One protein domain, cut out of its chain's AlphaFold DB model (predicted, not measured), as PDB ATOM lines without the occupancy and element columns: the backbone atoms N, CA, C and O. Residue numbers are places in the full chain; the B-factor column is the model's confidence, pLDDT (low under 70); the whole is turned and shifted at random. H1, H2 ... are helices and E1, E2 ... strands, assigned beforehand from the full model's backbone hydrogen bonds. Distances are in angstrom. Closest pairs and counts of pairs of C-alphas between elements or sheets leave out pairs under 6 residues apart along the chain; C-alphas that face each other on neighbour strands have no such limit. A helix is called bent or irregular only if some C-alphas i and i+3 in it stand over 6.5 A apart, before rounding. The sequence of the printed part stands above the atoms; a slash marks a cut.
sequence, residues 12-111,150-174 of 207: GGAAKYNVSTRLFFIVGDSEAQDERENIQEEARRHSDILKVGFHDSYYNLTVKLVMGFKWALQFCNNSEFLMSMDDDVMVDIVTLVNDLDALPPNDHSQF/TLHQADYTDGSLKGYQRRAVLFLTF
ATOM      1  N   GLY A  12     426.532 277.791 370.200       54.34
ATOM      2  CA  GLY A  12     425.078 277.713 370.368       54.34
ATOM      3  C   GLY A  12     424.637 277.457 371.814       54.34
ATOM      4  O   GLY A  12     423.615 277.994 372.248       54.34
ATOM      5  N   GLY A  13     425.425 276.697 372.584       59.66
ATOM      6  CA  GLY A  13     425.142 276.404 373.992       59.66
ATOM      7  C   GLY A  13     425.315 277.623 374.902       59.66
ATOM      8  O   GLY A  13     424.469 277.885 375.756       59.66
ATOM      9  N   ALA A  14     426.361 278.422 374.669       60.50
ATOM     10  CA  ALA A  14     426.668 279.618 375.456       60.50
ATOM     11  C   ALA A  14     425.606 280.725 375.294       60.50
ATOM     12  O   ALA A  14     425.182 281.347 376.274       60.50
ATOM     13  N   ALA A  15     425.111 280.922 374.066       63.88
ATOM     14  CA  ALA A  15     424.090 281.926 373.762       63.88
ATOM     15  C   ALA A  15     422.758 281.664 374.492       63.88
ATOM     16  O   ALA A  15     422.100 282.609 374.928       63.88
ATOM     17  N   LYS A  16     422.382 280.390 374.681       65.62
ATOM     18  CA  LYS A  16     421.145 279.987 375.372       65.62
ATOM     19  C   LYS A  16     421.098 280.435 376.839       65.62
ATOM     20  O   LYS A  16     420.020 280.739 377.340       65.62
ATOM     21  N   TYR A  17     422.248 280.495 377.510       65.31
ATOM     22  CA  TYR A  17     422.354 280.826 378.937       65.31
ATOM     23  C   TYR A  17     422.893 282.237 379.196       65.31
ATOM     24  O   TYR A  17     423.194 282.585 380.336       65.31
ATOM     25  N   ASN A  18     423.001 283.065 378.148       70.12
ATOM     26  CA  ASN A  18     423.594 284.399 378.225       70.12
ATOM     27  C   ASN A  18     425.002 284.372 378.860       70.12
ATOM     28  O   ASN A  18     425.355 285.219 379.681       70.12
ATOM     29  N   VAL A  19     425.794 283.365 378.484       69.94
ATOM     30  CA  VAL A  19     427.180 283.198 378.923       69.94
ATOM     31  C   VAL A  19     428.083 283.709 377.816       69.94
ATOM     32  O   VAL A  19     428.040 283.226 376.685       69.94
ATOM     33  N   SER A  20     428.908 284.706 378.127       73.38
ATOM     34  CA  SER A  20     429.964 285.136 377.211       73.38
ATOM     35  C   SER A  20     431.182 284.253 377.428       73.38
ATOM     36  O   SER A  20     431.684 284.199 378.549       73.38
ATOM     37  N   THR A  21     431.640 283.593 376.366       73.44
ATOM     38  CA  THR A  21     432.872 282.804 376.349       73.44
ATOM     39  C   THR A  21     433.925 283.482 375.478       73.44
ATOM     40  O   THR A  21     433.622 284.099 374.455       73.44
ATOM     41  N   ARG A  22     435.188 283.379 375.891       77.06
ATOM     42  CA  ARG A  22     436.348 283.676 375.043       77.06
ATOM     43  C   ARG A  22     437.321 282.522 375.100       77.06
ATOM     44  O   ARG A  22     437.461 281.931 376.163       77.06
ATOM     45  N   LEU A  23     437.951 282.250 373.965       78.25
ATOM     46  CA  LEU A  23     438.878 281.153 373.749       78.25
ATOM     47  C   LEU A  23     440.257 281.728 373.442       78.25
ATOM     48  O   LEU A  23     440.363 282.605 372.587       78.25
ATOM     49  N   PHE A  24     441.290 281.240 374.122       81.69
ATOM     50  CA  PHE A  24     442.678 281.600 373.833       81.69
ATOM     51  C   PHE A  24     443.541 280.353 373.753       81.69
ATOM     52  O   PHE A  24     443.446 279.512 374.639       81.69
ATOM     53  N   PHE A  25     444.406 280.275 372.745       80.88
ATOM     54  CA  PHE A  25     445.403 279.227 372.571       80.88
ATOM     55  C   PHE A  25     446.752 279.700 373.094       80.88
ATOM     56  O   PHE A  25     447.312 280.672 372.589       80.88
ATOM     57  N   ILE A  26     447.316 278.998 374.070       81.81
ATOM     58  CA  ILE A  26     448.681 279.286 374.525       81.81
ATOM     59  C   ILE A  26     449.667 278.490 373.677       81.81
ATOM     60  O   ILE A  26     449.504 277.284 373.522       81.81
ATOM     61  N   VAL A  27     450.708 279.130 373.148       81.69
ATOM     62  CA  VAL A  27     451.695 278.491 372.263       81.69
ATOM     63  C   VAL A  27     453.107 278.901 372.676       81.69
ATOM     64  O   VAL A  27     453.363 280.085 372.891       81.69
ATOM     65  N   GLY A  28     454.011 277.933 372.835       82.62
ATOM     66  CA  GLY A  28     455.427 278.202 373.096       82.62
ATOM     67  C   GLY A  28     456.203 278.507 371.819       82.62
ATOM     68  O   GLY A  28     455.634 278.682 370.740       82.62
ATOM     69  N   ASP A  29     457.522 278.591 371.926       82.62
ATOM     70  CA  ASP A  29     458.383 278.725 370.756       82.62
ATOM     71  C   ASP A  29     458.725 277.349 370.176       82.62
ATOM     72  O   ASP A  29     459.088 276.429 370.911       82.62
ATOM     73  N   SER A  30     458.631 277.213 368.855       80.19
ATOM     74  CA  SER A  30     459.017 275.992 368.135       80.19
ATOM     75  C   SER A  30     460.386 276.179 367.487       80.19
ATOM     76  O   SER A  30     460.707 277.276 367.027       80.19
ATOM     77  N   GLU A  31     461.192 275.116 367.419       79.12
ATOM     78  CA  GLU A  31     462.471 275.113 366.693       79.12
ATOM     79  C   GLU A  31     462.280 275.035 365.172       79.12
ATOM     80  O   GLU A  31     463.109 275.560 364.417       79.12
ATOM     81  N   ALA A  32     461.163 274.472 364.708       82.50
ATOM     82  CA  ALA A  32     460.853 274.351 363.293       82.50
ATOM     83  C   ALA A  32     460.393 275.698 362.710       82.50
ATOM     84  O   ALA A  32     459.421 276.301 363.172       82.50
ATOM     85  N   GLN A  33     461.077 276.166 361.661       84.25
ATOM     86  CA  GLN A  33     460.743 277.427 360.986       84.25
ATOM     87  C   GLN A  33     459.315 277.407 360.423       84.25
ATOM     88  O   GLN A  33     458.554 278.340 360.670       84.25
ATOM     89  N   ASP A  34     458.935 276.314 359.762       84.06
ATOM     90  CA  ASP A  34     457.609 276.155 359.160       84.06
ATOM     91  C   ASP A  34     456.487 276.244 360.207       84.06
ATOM     92  O   ASP A  34     455.417 276.797 359.955       84.06
ATOM     93  N   GLU A  35     456.710 275.727 361.419       79.88
ATOM     94  CA  GLU A  35     455.731 275.831 362.504       79.88
ATOM     95  C   GLU A  35     455.606 277.264 363.018       79.88
ATOM     96  O   GLU A  35     454.488 277.748 363.203       79.88
ATOM     97  N   ARG A  36     456.733 277.967 363.194       82.00
ATOM     98  CA  ARG A  36     456.729 279.375 363.616       82.00
ATOM     99  C   ARG A  36     455.968 280.260 362.634       82.00
ATOM    100  O   ARG A  36     455.167 281.084 363.070       82.00
ATOM    101  N   GLU A  37     456.196 280.087 361.335       84.62
ATOM    102  CA  GLU A  37     455.510 280.853 360.287       84.62
ATOM    103  C   GLU A  37     454.004 280.567 360.276       84.62
ATOM    104  O   GLU A  37     453.191 281.494 360.247       84.62
ATOM    105  N   ASN A  38     453.620 279.296 360.408       83.38
ATOM    106  CA  ASN A  38     452.216 278.905 360.496       83.38
ATOM    107  C   ASN A  38     451.515 279.513 361.722       83.38
ATOM    108  O   ASN A  38     450.392 280.000 361.602       83.38
ATOM    109  N   ILE A  39     452.166 279.519 362.891       81.88
ATOM    110  CA  ILE A  39     451.616 280.122 364.117       81.88
ATOM    111  C   ILE A  39     451.451 281.637 363.957       81.88
ATOM    112  O   ILE A  39     450.455 282.197 364.409       81.88
ATOM    113  N   GLN A  40     452.406 282.314 363.313       84.69
ATOM    114  CA  GLN A  40     452.322 283.757 363.076       84.69
ATOM    115  C   GLN A  40     451.152 284.122 362.163       84.69
ATOM    116  O   GLN A  40     450.410 285.060 362.459       84.69
ATOM    117  N   GLU A  41     450.961 283.376 361.077       86.44
ATOM    118  CA  GLU A  41     449.842 283.612 360.167       86.44
ATOM    119  C   GLU A  41     448.494 283.306 360.837       86.44
ATOM    120  O   GLU A  41     447.536 284.060 360.665       86.44
ATOM    121  N   GLU A  42     448.425 282.263 361.664       83.44
ATOM    122  CA  GLU A  42     447.236 281.939 362.456       83.44
ATOM    123  C   GLU A  42     446.901 283.049 363.463       83.44
ATOM    124  O   GLU A  42     445.760 283.517 363.537       83.44
ATOM    125  N   ALA A  43     447.911 283.542 364.186       85.25
ATOM    126  CA  ALA A  43     447.750 284.622 365.154       85.25
ATOM    127  C   ALA A  43     447.242 285.902 364.479       85.25
ATOM    128  O   ALA A  43     446.367 286.582 365.017       85.25
ATOM    129  N   ARG A  44     447.733 286.196 363.266       87.50
ATOM    130  CA  ARG A  44     447.287 287.336 362.455       87.50
ATOM    131  C   ARG A  44     445.822 287.216 362.028       87.50
ATOM    132  O   ARG A  44     445.157 288.238 361.868       87.50
ATOM    133  N   ARG A  45     445.319 285.997 361.820       86.88
ATOM    134  CA  ARG A  45     443.938 285.747 361.379       86.88
ATOM    135  C   ARG A  45     442.932 285.792 362.520       86.88
ATOM    136  O   ARG A  45     441.874 286.392 362.352       86.88
ATOM    137  N   HIS A  46     443.250 285.167 363.650       81.81
ATOM    138  CA  HIS A  46     442.257 284.884 364.690       81.81
ATOM    139  C   HIS A  46     442.411 285.730 365.958       81.81
ATOM    140  O   HIS A  46     441.446 285.875 366.703       81.81
ATOM    141  N   SER A  47     443.574 286.362 366.178       86.06
ATOM    142  CA  SER A  47     443.843 287.207 367.359       86.06
ATOM    143  C   SER A  47     443.545 286.522 368.707       86.06
ATOM    144  O   SER A  47     443.249 287.188 369.697       86.06
ATOM    145  N   ASP A  48     443.631 285.191 368.747       83.31
ATOM    146  CA  ASP A  48     443.296 284.333 369.886       83.31
ATOM    147  C   ASP A  48     444.499 283.502 370.369       83.31
ATOM    148  O   ASP A  48     444.333 282.544 371.117       83.31
ATOM    149  N   ILE A  49     445.724 283.875 369.976       84.50
ATOM    150  CA  ILE A  49     446.960 283.177 370.357       84.50
ATOM    151  C   ILE A  49     447.763 283.987 371.380       84.50
ATOM    152  O   ILE A  49     448.134 285.138 371.146       84.50
ATOM    153  N   LEU A  50     448.101 283.337 372.493       85.12
ATOM    154  CA  LEU A  50     449.024 283.811 373.518       85.12
ATOM    155  C   LEU A  50     450.375 283.116 373.344       85.12
ATOM    156  O   LEU A  50     450.549 281.959 373.731       85.12
ATOM    157  N   LYS A  51     451.349 283.825 372.766       84.69
ATOM    158  CA  LYS A  51     452.708 283.296 372.621       84.69
ATOM    159  C   LYS A  51     453.504 283.483 373.915       84.69
ATOM    160  O   LYS A  51     453.637 284.606 374.401       84.69
ATOM    161  N   VAL A  52     454.064 282.400 374.449       82.81
ATOM    162  CA  VAL A  52     454.965 282.423 375.612       82.81
ATOM    163  C   VAL A  52     456.427 282.330 375.170       82.81
ATOM    164  O   VAL A  52     456.751 281.699 374.168       82.81
ATOM    165  N   GLY A  53     457.322 283.000 375.899       82.94
ATOM    166  CA  GLY A  53     458.734 283.178 375.526       82.94
ATOM    167  C   GLY A  53     459.659 282.007 375.870       82.94
ATOM    168  O   GLY A  53     460.825 282.238 376.170       82.94
ATOM    169  N   PHE A  54     459.151 280.777 375.892       81.69
ATOM    170  CA  PHE A  54     459.938 279.576 376.175       81.69
ATOM    171  C   PHE A  54     459.622 278.477 375.162       81.69
ATOM    172  O   PHE A  54     458.554 278.479 374.551       81.69
ATOM    173  N   HIS A  55     460.551 277.536 374.997       81.06
ATOM    174  CA  HIS A  55     460.404 276.436 374.049       81.06
ATOM    175  C   HIS A  55     459.227 275.524 374.417       81.06
ATOM    176  O   HIS A  55     459.136 275.055 375.558       81.06
ATOM    177  N   ASP A  56     458.334 275.275 373.460       74.12
ATOM    178  CA  ASP A  56     457.170 274.418 373.668       74.12
ATOM    179  C   ASP A  56     457.631 272.966 373.805       74.12
ATOM    180  O   ASP A  56     458.069 272.331 372.849       74.12
ATOM    181  N   SER A  57     457.573 272.451 375.027       73.44
ATOM    182  CA  SER A  57     457.916 271.071 375.329       73.44
ATOM    183  C   SER A  57     456.960 270.532 376.375       73.44
ATOM    184  O   SER A  57     456.395 271.284 377.174       73.44
ATOM    185  N   TYR A  58     456.820 269.211 376.398       69.50
ATOM    186  CA  TYR A  58     455.971 268.519 377.359       69.50
ATOM    187  C   TYR A  58     456.318 268.869 378.823       69.50
ATOM    188  O   TYR A  58     455.431 269.062 379.651       69.50
ATOM    189  N   TYR A  59     457.601 269.062 379.138       71.25
ATOM    190  CA  TYR A  59     458.043 269.450 380.481       71.25
ATOM    191  C   TYR A  59     457.653 270.886 380.866       71.25
ATOM    192  O   TYR A  59     457.564 271.207 382.048       71.25
ATOM    193  N   ASN A  60     457.374 271.748 379.883       76.50
ATOM    194  CA  ASN A  60     457.031 273.151 380.110       76.50
ATOM    195  C   ASN A  60     455.514 273.412 380.148       76.50
ATOM    196  O   ASN A  60     455.102 274.566 380.281       76.50
ATOM    197  N   LEU A  61     454.669 272.378 380.066       74.62
ATOM    198  CA  LEU A  61     453.209 272.542 380.066       74.62
ATOM    199  C   LEU A  61     452.699 273.208 381.353       74.62
ATOM    200  O   LEU A  61     451.857 274.102 381.288       74.62
ATOM    201  N   THR A  62     453.258 272.865 382.516       74.94
ATOM    202  CA  THR A  62     452.887 273.512 383.787       74.94
ATOM    203  C   THR A  62     453.212 275.007 383.770       74.94
ATOM    204  O   THR A  62     452.391 275.830 384.171       74.94
ATOM    205  N   VAL A  63     454.377 275.386 383.232       79.25
ATOM    206  CA  VAL A  63     454.761 276.798 383.072       79.25
ATOM    207  C   VAL A  63     453.801 277.506 382.114       79.25
ATOM    208  O   VAL A  63     453.375 278.630 382.377       79.25
ATOM    209  N   LYS A  64     453.401 276.833 381.032       78.31
ATOM    210  CA  LYS A  64     452.431 277.327 380.046       78.31
ATOM    211  C   LYS A  64     451.079 277.639 380.680       78.31
ATOM    212  O   LYS A  64     450.547 278.728 380.463       78.31
ATOM    213  N   LEU A  65     450.575 276.724 381.505       77.25
ATOM    214  CA  LEU A  65     449.325 276.881 382.245       77.25
ATOM    215  C   LEU A  65     449.387 278.060 383.222       77.25
ATOM    216  O   LEU A  65     448.537 278.950 383.168       77.25
ATOM    217  N   VAL A  66     450.425 278.115 384.064       78.50
ATOM    218  CA  VAL A  66     450.605 279.196 385.051       78.50
ATOM    219  C   VAL A  66     450.700 280.560 384.366       78.50
ATOM    220  O   VAL A  66     450.083 281.526 384.814       78.50
ATOM    221  N   MET A  67     451.429 280.655 383.252       81.00
ATOM    222  CA  MET A  67     451.531 281.893 382.473       81.00
ATOM    223  C   MET A  67     450.191 282.295 381.849       81.00
ATOM    224  O   MET A  67     449.860 283.481 381.838       81.00
ATOM    225  N   GLY A  68     449.410 281.317 381.388       79.38
ATOM    226  CA  GLY A  68     448.041 281.514 380.926       79.38
ATOM    227  C   GLY A  68     447.143 282.130 381.983       79.38
ATOM    228  O   GLY A  68     446.541 283.173 381.745       79.38
ATOM    229  N   PHE A  69     447.109 281.527 383.170       77.69
ATOM    230  CA  PHE A  69     446.321 282.037 384.292       77.69
ATOM    231  C   PHE A  69     446.804 283.411 384.749       77.69
ATOM    232  O   PHE A  69     445.989 284.300 384.976       77.69
ATOM    233  N   LYS A  70     448.119 283.646 384.804       81.12
ATOM    234  CA  LYS A  70     448.659 284.971 385.132       81.12
ATOM    235  C   LYS A  70     448.204 286.037 384.132       81.12
ATOM    236  O   LYS A  70     447.795 287.121 384.539       81.12
ATOM    237  N   TRP A  71     448.259 285.737 382.835       84.44
ATOM    238  CA  TRP A  71     447.776 286.641 381.792       84.44
ATOM    239  C   TRP A  71     446.263 286.871 381.913       84.44
ATOM    240  O   TRP A  71     445.801 288.011 381.859       84.44
ATOM    241  N   ALA A  72     445.495 285.809 382.156       79.25
ATOM    242  CA  ALA A  72     444.054 285.874 382.364       79.25
ATOM    243  C   ALA A  72     443.673 286.824 383.498       79.25
ATOM    244  O   ALA A  72     442.878 287.738 383.305       79.25
ATOM    245  N   LEU A  73     444.290 286.645 384.663       77.12
ATOM    246  CA  LEU A  73     444.021 287.450 385.851       77.12
ATOM    247  C   LEU A  73     444.399 288.926 385.658       77.12
ATOM    248  O   LEU A  73     443.854 289.786 386.341       77.12
ATOM    249  N   GLN A  74     445.315 289.228 384.734       80.81
ATOM    250  CA  GLN A  74     445.749 290.594 384.443       80.81
ATOM    251  C   GLN A  74     444.889 291.303 383.383       80.81
ATOM    252  O   GLN A  74     444.722 292.522 383.450       80.81
ATOM    253  N   PHE A  75     444.409 290.576 382.370       81.56
ATOM    254  CA  PHE A  75     443.755 291.164 381.191       81.56
ATOM    255  C   PHE A  75     442.273 290.792 381.048       81.56
ATOM    256  O   PHE A  75     441.547 291.425 380.280       81.56
ATOM    257  N   CYS A  76     441.802 289.791 381.791       75.38
ATOM    258  CA  CYS A  76     440.424 289.308 381.786       75.38
ATOM    259  C   CYS A  76     439.718 289.562 383.127       75.38
ATOM    260  O   CYS A  76     438.947 288.735 383.587       75.38
ATOM    261  N   ASN A  77     439.882 290.747 383.719       70.50
ATOM    262  CA  ASN A  77     439.352 291.096 385.051       70.50
ATOM    263  C   ASN A  77     437.814 291.069 385.178       70.50
ATOM    264  O   ASN A  77     437.279 291.369 386.233       70.50
ATOM    265  N   ASN A  78     437.087 290.758 384.106       71.25
ATOM    266  CA  ASN A  78     435.632 290.620 384.111       71.25
ATOM    267  C   ASN A  78     435.185 289.154 383.984       71.25
ATOM    268  O   ASN A  78     434.022 288.918 383.659       71.25
ATOM    269  N   SER A  79     436.098 288.190 384.119       70.88
ATOM    270  CA  SER A  79     435.795 286.761 384.050       70.88
ATOM    271  C   SER A  79     435.567 286.176 385.435       70.88
ATOM    272  O   SER A  79     436.378 286.395 386.327       70.88
ATOM    273  N   GLU A  80     434.512 285.387 385.583       72.38
ATOM    274  CA  GLU A  80     434.168 284.694 386.828       72.38
ATOM    275  C   GLU A  80     434.863 283.326 386.941       72.38
ATOM    276  O   GLU A  80     435.248 282.890 388.024       72.38
ATOM    277  N   PHE A  81     435.101 282.678 385.797       75.38
ATOM    278  CA  PHE A  81     435.702 281.349 385.723       75.38
ATOM    279  C   PHE A  81     436.829 281.305 384.693       75.38
ATOM    280  O   PHE A  81     436.737 281.950 383.645       75.38
ATOM    281  N   LEU A  82     437.854 280.508 385.001       76.81
ATOM    282  CA  LEU A  82     438.989 280.167 384.149       76.81
ATOM    283  C   LEU A  82     438.993 278.651 383.953       76.81
ATOM    284  O   LEU A  82     439.140 277.902 384.911       76.81
ATOM    285  N   MET A  83     438.842 278.179 382.722       76.44
ATOM    286  CA  MET A  83     438.964 276.748 382.420       76.44
ATOM    287  C   MET A  83     440.283 276.476 381.722       76.44
ATOM    288  O   MET A  83     440.632 277.248 380.841       76.44
ATOM    289  N   SER A  84     440.975 275.391 382.064       76.25
ATOM    290  CA  SER A  84     442.103 274.865 381.285       76.25
ATOM    291  C   SER A  84     441.720 273.537 380.639       76.25
ATOM    292  O   SER A  84     441.308 272.608 381.342       76.25
ATOM    293  N   MET A  85     441.865 273.424 379.320       73.06
ATOM    294  CA  MET A  85     441.553 272.196 378.579       73.06
ATOM    295  C   MET A  85     442.475 271.986 377.377       73.06
ATOM    296  O   MET A  85     442.931 272.963 376.780       73.06
ATOM    297  N   ASP A  86     442.665 270.716 377.026       73.62
ATOM    298  CA  ASP A  86     443.423 270.243 375.869       73.62
ATOM    299  C   ASP A  86     442.693 270.606 374.564       73.62
ATOM    300  O   ASP A  86     441.486 270.859 374.537       73.62
ATOM    301  N   ASP A  87     443.417 270.602 373.447       70.56
ATOM    302  CA  ASP A  87     442.845 270.919 372.140       70.56
ATOM    303  C   ASP A  87     441.994 269.764 371.566       70.56
ATOM    304  O   ASP A  87     441.274 269.946 370.585       70.56
ATOM    305  N   ASP A  88     442.055 268.563 372.146       69.25
ATOM    306  CA  ASP A  88     441.217 267.400 371.819       69.25
ATOM    307  C   ASP A  88     440.046 267.192 372.800       69.25
ATOM    308  O   ASP A  88     439.312 266.207 372.681       69.25
ATOM    309  N   VAL A  89     439.832 268.121 373.736       70.88
ATOM    310  CA  VAL A  89     438.725 268.078 374.699       70.88
ATOM    311  C   VAL A  89     437.540 268.893 374.186       70.88
ATOM    312  O   VAL A  89     437.689 270.021 373.723       70.88
ATOM    313  N   MET A  90     436.340 268.320 374.303       72.38
ATOM    314  CA  MET A  90     435.071 269.007 374.051       72.38
ATOM    315  C   MET A  90     434.401 269.372 375.372       72.38
ATOM    316  O   MET A  90     434.409 268.574 376.313       72.38
ATOM    317  N   VAL A  91     433.785 270.554 375.430       72.12
ATOM    318  CA  VAL A  91     433.094 271.039 376.633       72.12
ATOM    319  C   VAL A  91     431.615 271.254 376.353       72.12
ATOM    320  O   VAL A  91     431.235 272.057 375.499       72.12
ATOM    321  N   ASP A  92     430.772 270.586 377.139       76.88
ATOM    322  CA  ASP A  92     429.346 270.890 377.199       76.88
ATOM    323  C   ASP A  92     429.112 272.109 378.102       76.88
ATOM    324  O   ASP A  92     428.976 272.009 379.324       76.88
ATOM    325  N   ILE A  93     429.065 273.283 377.473       74.06
ATOM    326  CA  ILE A  93     428.848 274.567 378.151       74.06
ATOM    327  C   ILE A  93     427.487 274.603 378.853       74.06
ATOM    328  O   ILE A  93     427.355 275.242 379.893       74.06
ATOM    329  N   VAL A  94     426.469 273.932 378.307       76.19
ATOM    330  CA  VAL A  94     425.123 273.938 378.892       76.19
ATOM    331  C   VAL A  94     425.140 273.222 380.233       76.19
ATOM    332  O   VAL A  94     424.655 273.767 381.225       76.19
ATOM    333  N   THR A  95     425.721 272.026 380.268       77.25
ATOM    334  CA  THR A  95     425.850 271.249 381.504       77.25
ATOM    335  C   THR A  95     426.735 271.976 382.512       77.25
ATOM    336  O   THR A  95     426.308 272.178 383.645       77.25
ATOM    337  N   LEU A  96     427.886 272.501 382.076       75.94
ATOM    338  CA  LEU A  96     428.802 273.254 382.936       75.94
ATOM    339  C   LEU A  96     428.117 274.431 383.643       75.94
ATOM    340  O   LEU A  96     428.302 274.641 384.836       75.94
ATOM    341  N   VAL A  97     427.315 275.207 382.913       74.88
ATOM    342  CA  VAL A  97     426.625 276.380 383.468       74.88
ATOM    343  C   VAL A  97     425.533 275.974 384.453       74.88
ATOM    344  O   VAL A  97     425.386 276.625 385.484       74.88
ATOM    345  N   ASN A  98     424.792 274.898 384.173       77.31
ATOM    346  CA  ASN A  98     423.792 274.385 385.111       77.31
ATOM    347  C   ASN A  98     424.445 273.879 386.407       77.31
ATOM    348  O   ASN A  98     423.921 274.149 387.486       77.31
ATOM    349  N   ASP A  99     425.585 273.189 386.308       77.31
ATOM    350  CA  ASP A  99     426.330 272.694 387.470       77.31
ATOM    351  C   ASP A  99     426.844 273.854 388.330       77.31
ATOM    352  O   ASP A  99     426.716 273.827 389.552       77.31
ATOM    353  N   LEU A 100     427.354 274.913 387.693       73.69
ATOM    354  CA  LEU A 100     427.782 276.135 388.372       73.69
ATOM    355  C   LEU A 100     426.623 276.862 389.064       73.69
ATOM    356  O   LEU A 100     426.757 277.263 390.219       73.69
ATOM    357  N   ASP A 101     425.474 276.991 388.396       73.88
ATOM    358  CA  ASP A 101     424.269 277.599 388.977       73.88
ATOM    359  C   ASP A 101     423.711 276.771 390.156       73.88
ATOM    360  O   ASP A 101     423.053 277.323 391.041       73.88
ATOM    361  N   ALA A 102     423.974 275.459 390.191       76.38
ATOM    362  CA  ALA A 102     423.547 274.561 391.263       76.38
ATOM    363  C   ALA A 102     424.476 274.566 392.491       76.38
ATOM    364  O   ALA A 102     424.080 274.058 393.548       76.38
ATOM    365  N   LEU A 103     425.687 275.128 392.392       70.56
ATOM    366  CA  LEU A 103     426.593 275.223 393.535       70.56
ATOM    367  C   LEU A 103     425.973 276.096 394.644       70.56
ATOM    368  O   LEU A 103     425.344 277.118 394.352       70.56
ATOM    369  N   PRO A 104     426.149 275.746 395.931       67.81
ATOM    370  CA  PRO A 104     425.731 276.607 397.030       67.81
ATOM    371  C   PRO A 104     426.431 277.978 396.956       67.81
ATOM    372  O   PRO A 104     427.635 278.009 396.721       67.81
ATOM    373  N   PRO A 105     425.759 279.106 397.264       62.88
ATOM    374  CA  PRO A 105     426.383 280.438 397.235       62.88
ATOM    375  C   PRO A 105     427.636 280.575 398.116       62.88
ATOM    376  O   PRO A 105     428.494 281.411 397.858       62.88
ATOM    377  N   ASN A 106     427.747 279.749 399.160       61.06
ATOM    378  CA  ASN A 106     428.911 279.705 400.050       61.06
ATOM    379  C   ASN A 106     430.102 278.930 399.456       61.06
ATOM    380  O   ASN A 106     431.222 279.096 399.929       61.06
ATOM    381  N   ASP A 107     429.855 278.111 398.434       59.91
ATOM    382  CA  ASP A 107     430.855 277.347 397.684       59.91
ATOM    383  C   ASP A 107     431.160 278.004 396.327       59.91
ATOM    384  O   ASP A 107     431.950 277.485 395.546       59.91
ATOM    385  N   HIS A 108     430.591 279.187 396.057       58.31
ATOM    386  CA  HIS A 108     430.955 280.055 394.929       58.31
ATOM    387  C   HIS A 108     432.246 280.833 395.209       58.31
ATOM    388  O   HIS A 108     432.410 281.935 394.701       58.31
ATOM    389  N   SER A 109     433.132 280.345 396.075       59.38
ATOM    390  CA  SER A 109     434.439 280.966 396.310       59.38
ATOM    391  C   SER A 109     435.511 279.890 396.459       59.38
ATOM    392  O   SER A 109     435.327 278.944 397.222       59.38
ATOM    393  N   GLN A 110     436.630 280.058 395.746       63.84
ATOM    394  CA  GLN A 110     437.850 279.250 395.864       63.84
ATOM    395  C   GLN A 110     437.650 277.744 395.615       63.84
ATOM    396  O   GLN A 110     438.161 276.902 396.359       63.84
ATOM    397  N   PHE A 111     436.930 277.386 394.549       65.50
ATOM    398  CA  PHE A 111     436.766 275.991 394.146       65.50
ATOM    399  C   PHE A 111     437.511 275.645 392.850       65.50
ATOM    400  O   PHE A 111     437.813 276.495 392.006       65.50
ATOM    401  N   THR A 150     439.893 271.052 383.829       62.47
ATOM    402  CA  THR A 150     439.703 271.648 385.150       62.47
ATOM    403  C   THR A 150     439.152 273.068 385.028       62.47
ATOM    404  O   THR A 150     439.693 273.899 384.292       62.47
ATOM    405  N   LEU A 151     438.085 273.353 385.777       60.31
ATOM    406  CA  LEU A 151     437.539 274.693 385.954       60.31
ATOM    407  C   LEU A 151     438.017 275.273 387.284       60.31
ATOM    408  O   LEU A 151     437.781 274.699 388.346       60.31
ATOM    409  N   HIS A 152     438.632 276.442 387.213       65.62
ATOM    410  CA  HIS A 152     439.031 277.248 388.351       65.62
ATOM    411  C   HIS A 152     438.113 278.458 388.456       65.62
ATOM    412  O   HIS A 152     437.792 279.109 387.457       65.62
ATOM    413  N   GLN A 153     437.730 278.809 389.674       65.69
ATOM    414  CA  GLN A 153     437.155 280.121 389.906       65.69
ATOM    415  C   GLN A 153     438.244 281.201 389.834       65.69
ATOM    416  O   GLN A 153     439.316 281.043 390.420       65.69
ATOM    417  N   ALA A 154     437.975 282.305 389.132       58.66
ATOM    418  CA  ALA A 154     438.854 283.468 389.172       58.66
ATOM    419  C   ALA A 154     438.676 284.176 390.526       58.66
ATOM    420  O   ALA A 154     437.574 284.617 390.853       58.66
ATOM    421  N   ASP A 155     439.740 284.271 391.324       53.53
ATOM    422  CA  ASP A 155     439.682 284.957 392.616       53.53
ATOM    423  C   ASP A 155     439.564 286.471 392.371       53.53
ATOM    424  O   ASP A 155     440.474 287.104 391.827       53.53
ATOM    425  N   TYR A 156     438.403 287.046 392.692       49.34
ATOM    426  CA  TYR A 156     438.105 288.457 392.453       49.34
ATOM    427  C   TYR A 156     438.144 289.224 393.775       49.34
ATOM    428  O   TYR A 156     437.287 289.049 394.638       49.34
ATOM    429  N   THR A 157     439.139 290.096 393.944       40.09
ATOM    430  CA  THR A 157     439.386 290.820 395.204       40.09
ATOM    431  C   THR A 157     438.569 292.101 395.387       40.09
ATOM    432  O   THR A 157     438.841 292.848 396.323       40.09
ATOM    433  N   ASP A 158     437.579 292.400 394.543       38.41
ATOM    434  CA  ASP A 158     436.779 293.620 394.696       38.41
ATOM    435  C   ASP A 158     435.274 293.324 394.693       38.41
ATOM    436  O   ASP A 158     434.686 292.919 393.698       38.41
ATOM    437  N   GLY A 159     434.608 293.555 395.823       40.47
ATOM    438  CA  GLY A 159     433.165 293.357 396.003       40.47
ATOM    439  C   GLY A 159     432.272 294.312 395.194       40.47
ATOM    440  O   GLY A 159     431.104 294.495 395.545       40.47
ATOM    441  N   SER A 160     432.795 294.944 394.139       34.56
ATOM    442  CA  SER A 160     432.149 296.034 393.411       34.56
ATOM    443  C   SER A 160     431.387 295.619 392.140       34.56
ATOM    444  O   SER A 160     430.744 296.470 391.527       34.56
ATOM    445  N   LEU A 161     431.361 294.335 391.760       42.97
ATOM    446  CA  LEU A 161     430.545 293.836 390.636       42.97
ATOM    447  C   LEU A 161     429.287 293.086 391.098       42.97
ATOM    448  O   LEU A 161     428.936 292.021 390.595       42.97
ATOM    449  N   LYS A 162     428.526 293.690 392.016       35.44
ATOM    450  CA  LYS A 162     427.104 293.355 392.160       35.44
ATOM    451  C   LYS A 162     426.344 293.899 390.946       35.44
ATOM    452  O   LYS A 162     425.875 295.032 390.976       35.44
ATOM    453  N   GLY A 163     426.205 293.092 389.890       41.22
ATOM    454  CA  GLY A 163     425.072 293.250 388.968       41.22
ATOM    455  C   GLY A 163     425.293 293.217 387.456       41.22
ATOM    456  O   GLY A 163     424.399 293.692 386.763       41.22
ATOM    457  N   TYR A 164     426.376 292.672 386.889       38.88
ATOM    458  CA  TYR A 164     426.509 292.653 385.419       38.88
ATOM    459  C   TYR A 164     427.108 291.355 384.852       38.88
ATOM    460  O   TYR A 164     428.305 291.144 384.951       38.88
ATOM    461  N   GLN A 165     426.248 290.568 384.182       42.28
ATOM    462  CA  GLN A 165     426.528 289.536 383.159       42.28
ATOM    463  C   GLN A 165     427.549 288.438 383.535       42.28
ATOM    464  O   GLN A 165     428.745 288.691 383.611       42.28
ATOM    465  N   ARG A 166     427.072 287.188 383.656       52.38
ATOM    466  CA  ARG A 166     427.887 285.972 383.849       52.38
ATOM    467  C   ARG A 166     428.856 285.800 382.670       52.38
ATOM    468  O   ARG A 166     428.430 285.603 381.530       52.38
ATOM    469  N   ARG A 167     430.160 285.932 382.909       55.56
ATOM    470  CA  ARG A 167     431.201 285.885 381.867       55.56
ATOM    471  C   ARG A 167     432.232 284.832 382.251       55.56
ATOM    472  O   ARG A 167     432.943 285.000 383.235       55.56
ATOM    473  N   ALA A 168     432.326 283.764 381.469       51.22
ATOM    474  CA  ALA A 168     433.334 282.724 381.641       51.22
ATOM    475  C   ALA A 168     434.463 282.960 380.633       51.22
ATOM    476  O   ALA A 168     434.204 283.235 379.462       51.22
ATOM    477  N   VAL A 169     435.724 282.859 381.046       53.47
ATOM    478  CA  VAL A 169     436.838 282.866 380.091       53.47
ATOM    479  C   VAL A 169     437.437 281.471 380.052       53.47
ATOM    480  O   VAL A 169     437.857 280.911 381.060       53.47
ATOM    481  N   LEU A 170     437.422 280.883 378.862       54.38
ATOM    482  CA  LEU A 170     437.940 279.552 378.612       54.38
ATOM    483  C   LEU A 170     439.375 279.710 378.102       54.38
ATOM    484  O   LEU A 170     439.623 280.337 377.072       54.38
ATOM    485  N   PHE A 171     440.335 279.139 378.816       54.75
ATOM    486  CA  PHE A 171     441.713 279.041 378.354       54.75
ATOM    487  C   PHE A 171     441.906 277.669 377.711       54.75
ATOM    488  O   PHE A 171     441.779 276.628 378.354       54.75
ATOM    489  N   LEU A 172     442.230 277.662 376.419       50.50
ATOM    490  CA  LEU A 172     442.803 276.478 375.794       50.50
ATOM    491  C   LEU A 172     444.288 276.506 376.083       50.50
ATOM    492  O   LEU A 172     445.084 277.233 375.480       50.50
ATOM    493  N   THR A 173     444.669 275.703 377.052       45.53
ATOM    494  CA  THR A 173     446.069 275.417 377.284       45.53
ATOM    495  C   THR A 173     446.326 274.064 376.669       45.53
ATOM    496  O   THR A 173     445.639 273.119 377.025       45.53
ATOM    497  N   PHE A 174     447.338 273.945 375.804       42.59
ATOM    498  CA  PHE A 174     447.969 272.646 375.592       42.59
ATOM    499  C   PHE A 174     448.301 272.081 376.969       42.59
ATOM    500  O   PHE A 174     449.225 272.534 377.638       42.59
TER     501      PHE A 174
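This is residues 12 to 111 and 150 to 174 of the 207 residues of a protein of Strongylocentrotus purpuratus (UniProt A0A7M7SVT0). A strongly twisted sheet of five strands curls round the long helix H3; H2 covers E1 and E2 on the opposite face, and H1 and H4 meet near the far end of the long axis. The printed part has 125 residues, running H1 E1 H2 E2 H3 E3 H4 E4 E5, mixed helices and strands; the mixed sheet's order is E2, E1, E5, E3, E4. It is compact, radius of gyration of the C-alphas 16.0 A, and spans 49 by 30 by 23 A.

E1, residues 20 to 29, is parallel to its neighbours E2, residues 49 to 55, with N 50 and O 25 2.8 A apart, and E5, residues 167 to 173, with N 172 and O 24 2.8 A apart. E3, residues 81 to 85, is parallel to E5, N 171 and O 83 2.8 A apart, and antiparallel to E4, residues 150 to 153, N 82 and O 152 2.8 A apart. H3, residues 58 to 75, comes closest to E5 at the C-alphas of Leu 65 and Thr 173, 6.1 A. H2, residues 33 to 46, has a height over the sheet of 10.0 A on the opposite face, giving three layers, helices on both faces. E1, H2, E2 form a strand-helix-strand unit, parallel neighbours with a helix between; E2, H3, E3 form a split one, E1 and E5 between its strands; both crossovers are right-handed. H4, residues 93 to 102, only grazes the sheet and touches H1, residues 12 to 16, closest at the C-alphas of Gly 13 and Val 94, 5.5 A. Every O i to N i+4 pair is within hydrogen-bond range in H2 and H4, 12 of 14 in H3, and 0 of 1 in H1, with 1 of 2 O i to N i+3 pairs.

H1 begins at C-alpha 12 (425.078, 277.713, 370.368); E5 ends at C-alpha 173 (446.069, 275.417, 377.284). E1 is 29.8 A long, H3 26.0 A, H2 20.3 A. H3 is irregular: C-alphas 59 and 62 are 7.3 A apart.

Residues 112 to 149 are not printed, and C-alphas 111 and 150 are 10.4 A apart. E4 to E5 is a long link; residues 101 to 107 stand free. Mean pLDDT of the printed part is 70.6; 42 residues are under 70, among them residues 104 to 111 and residues 150 to 174.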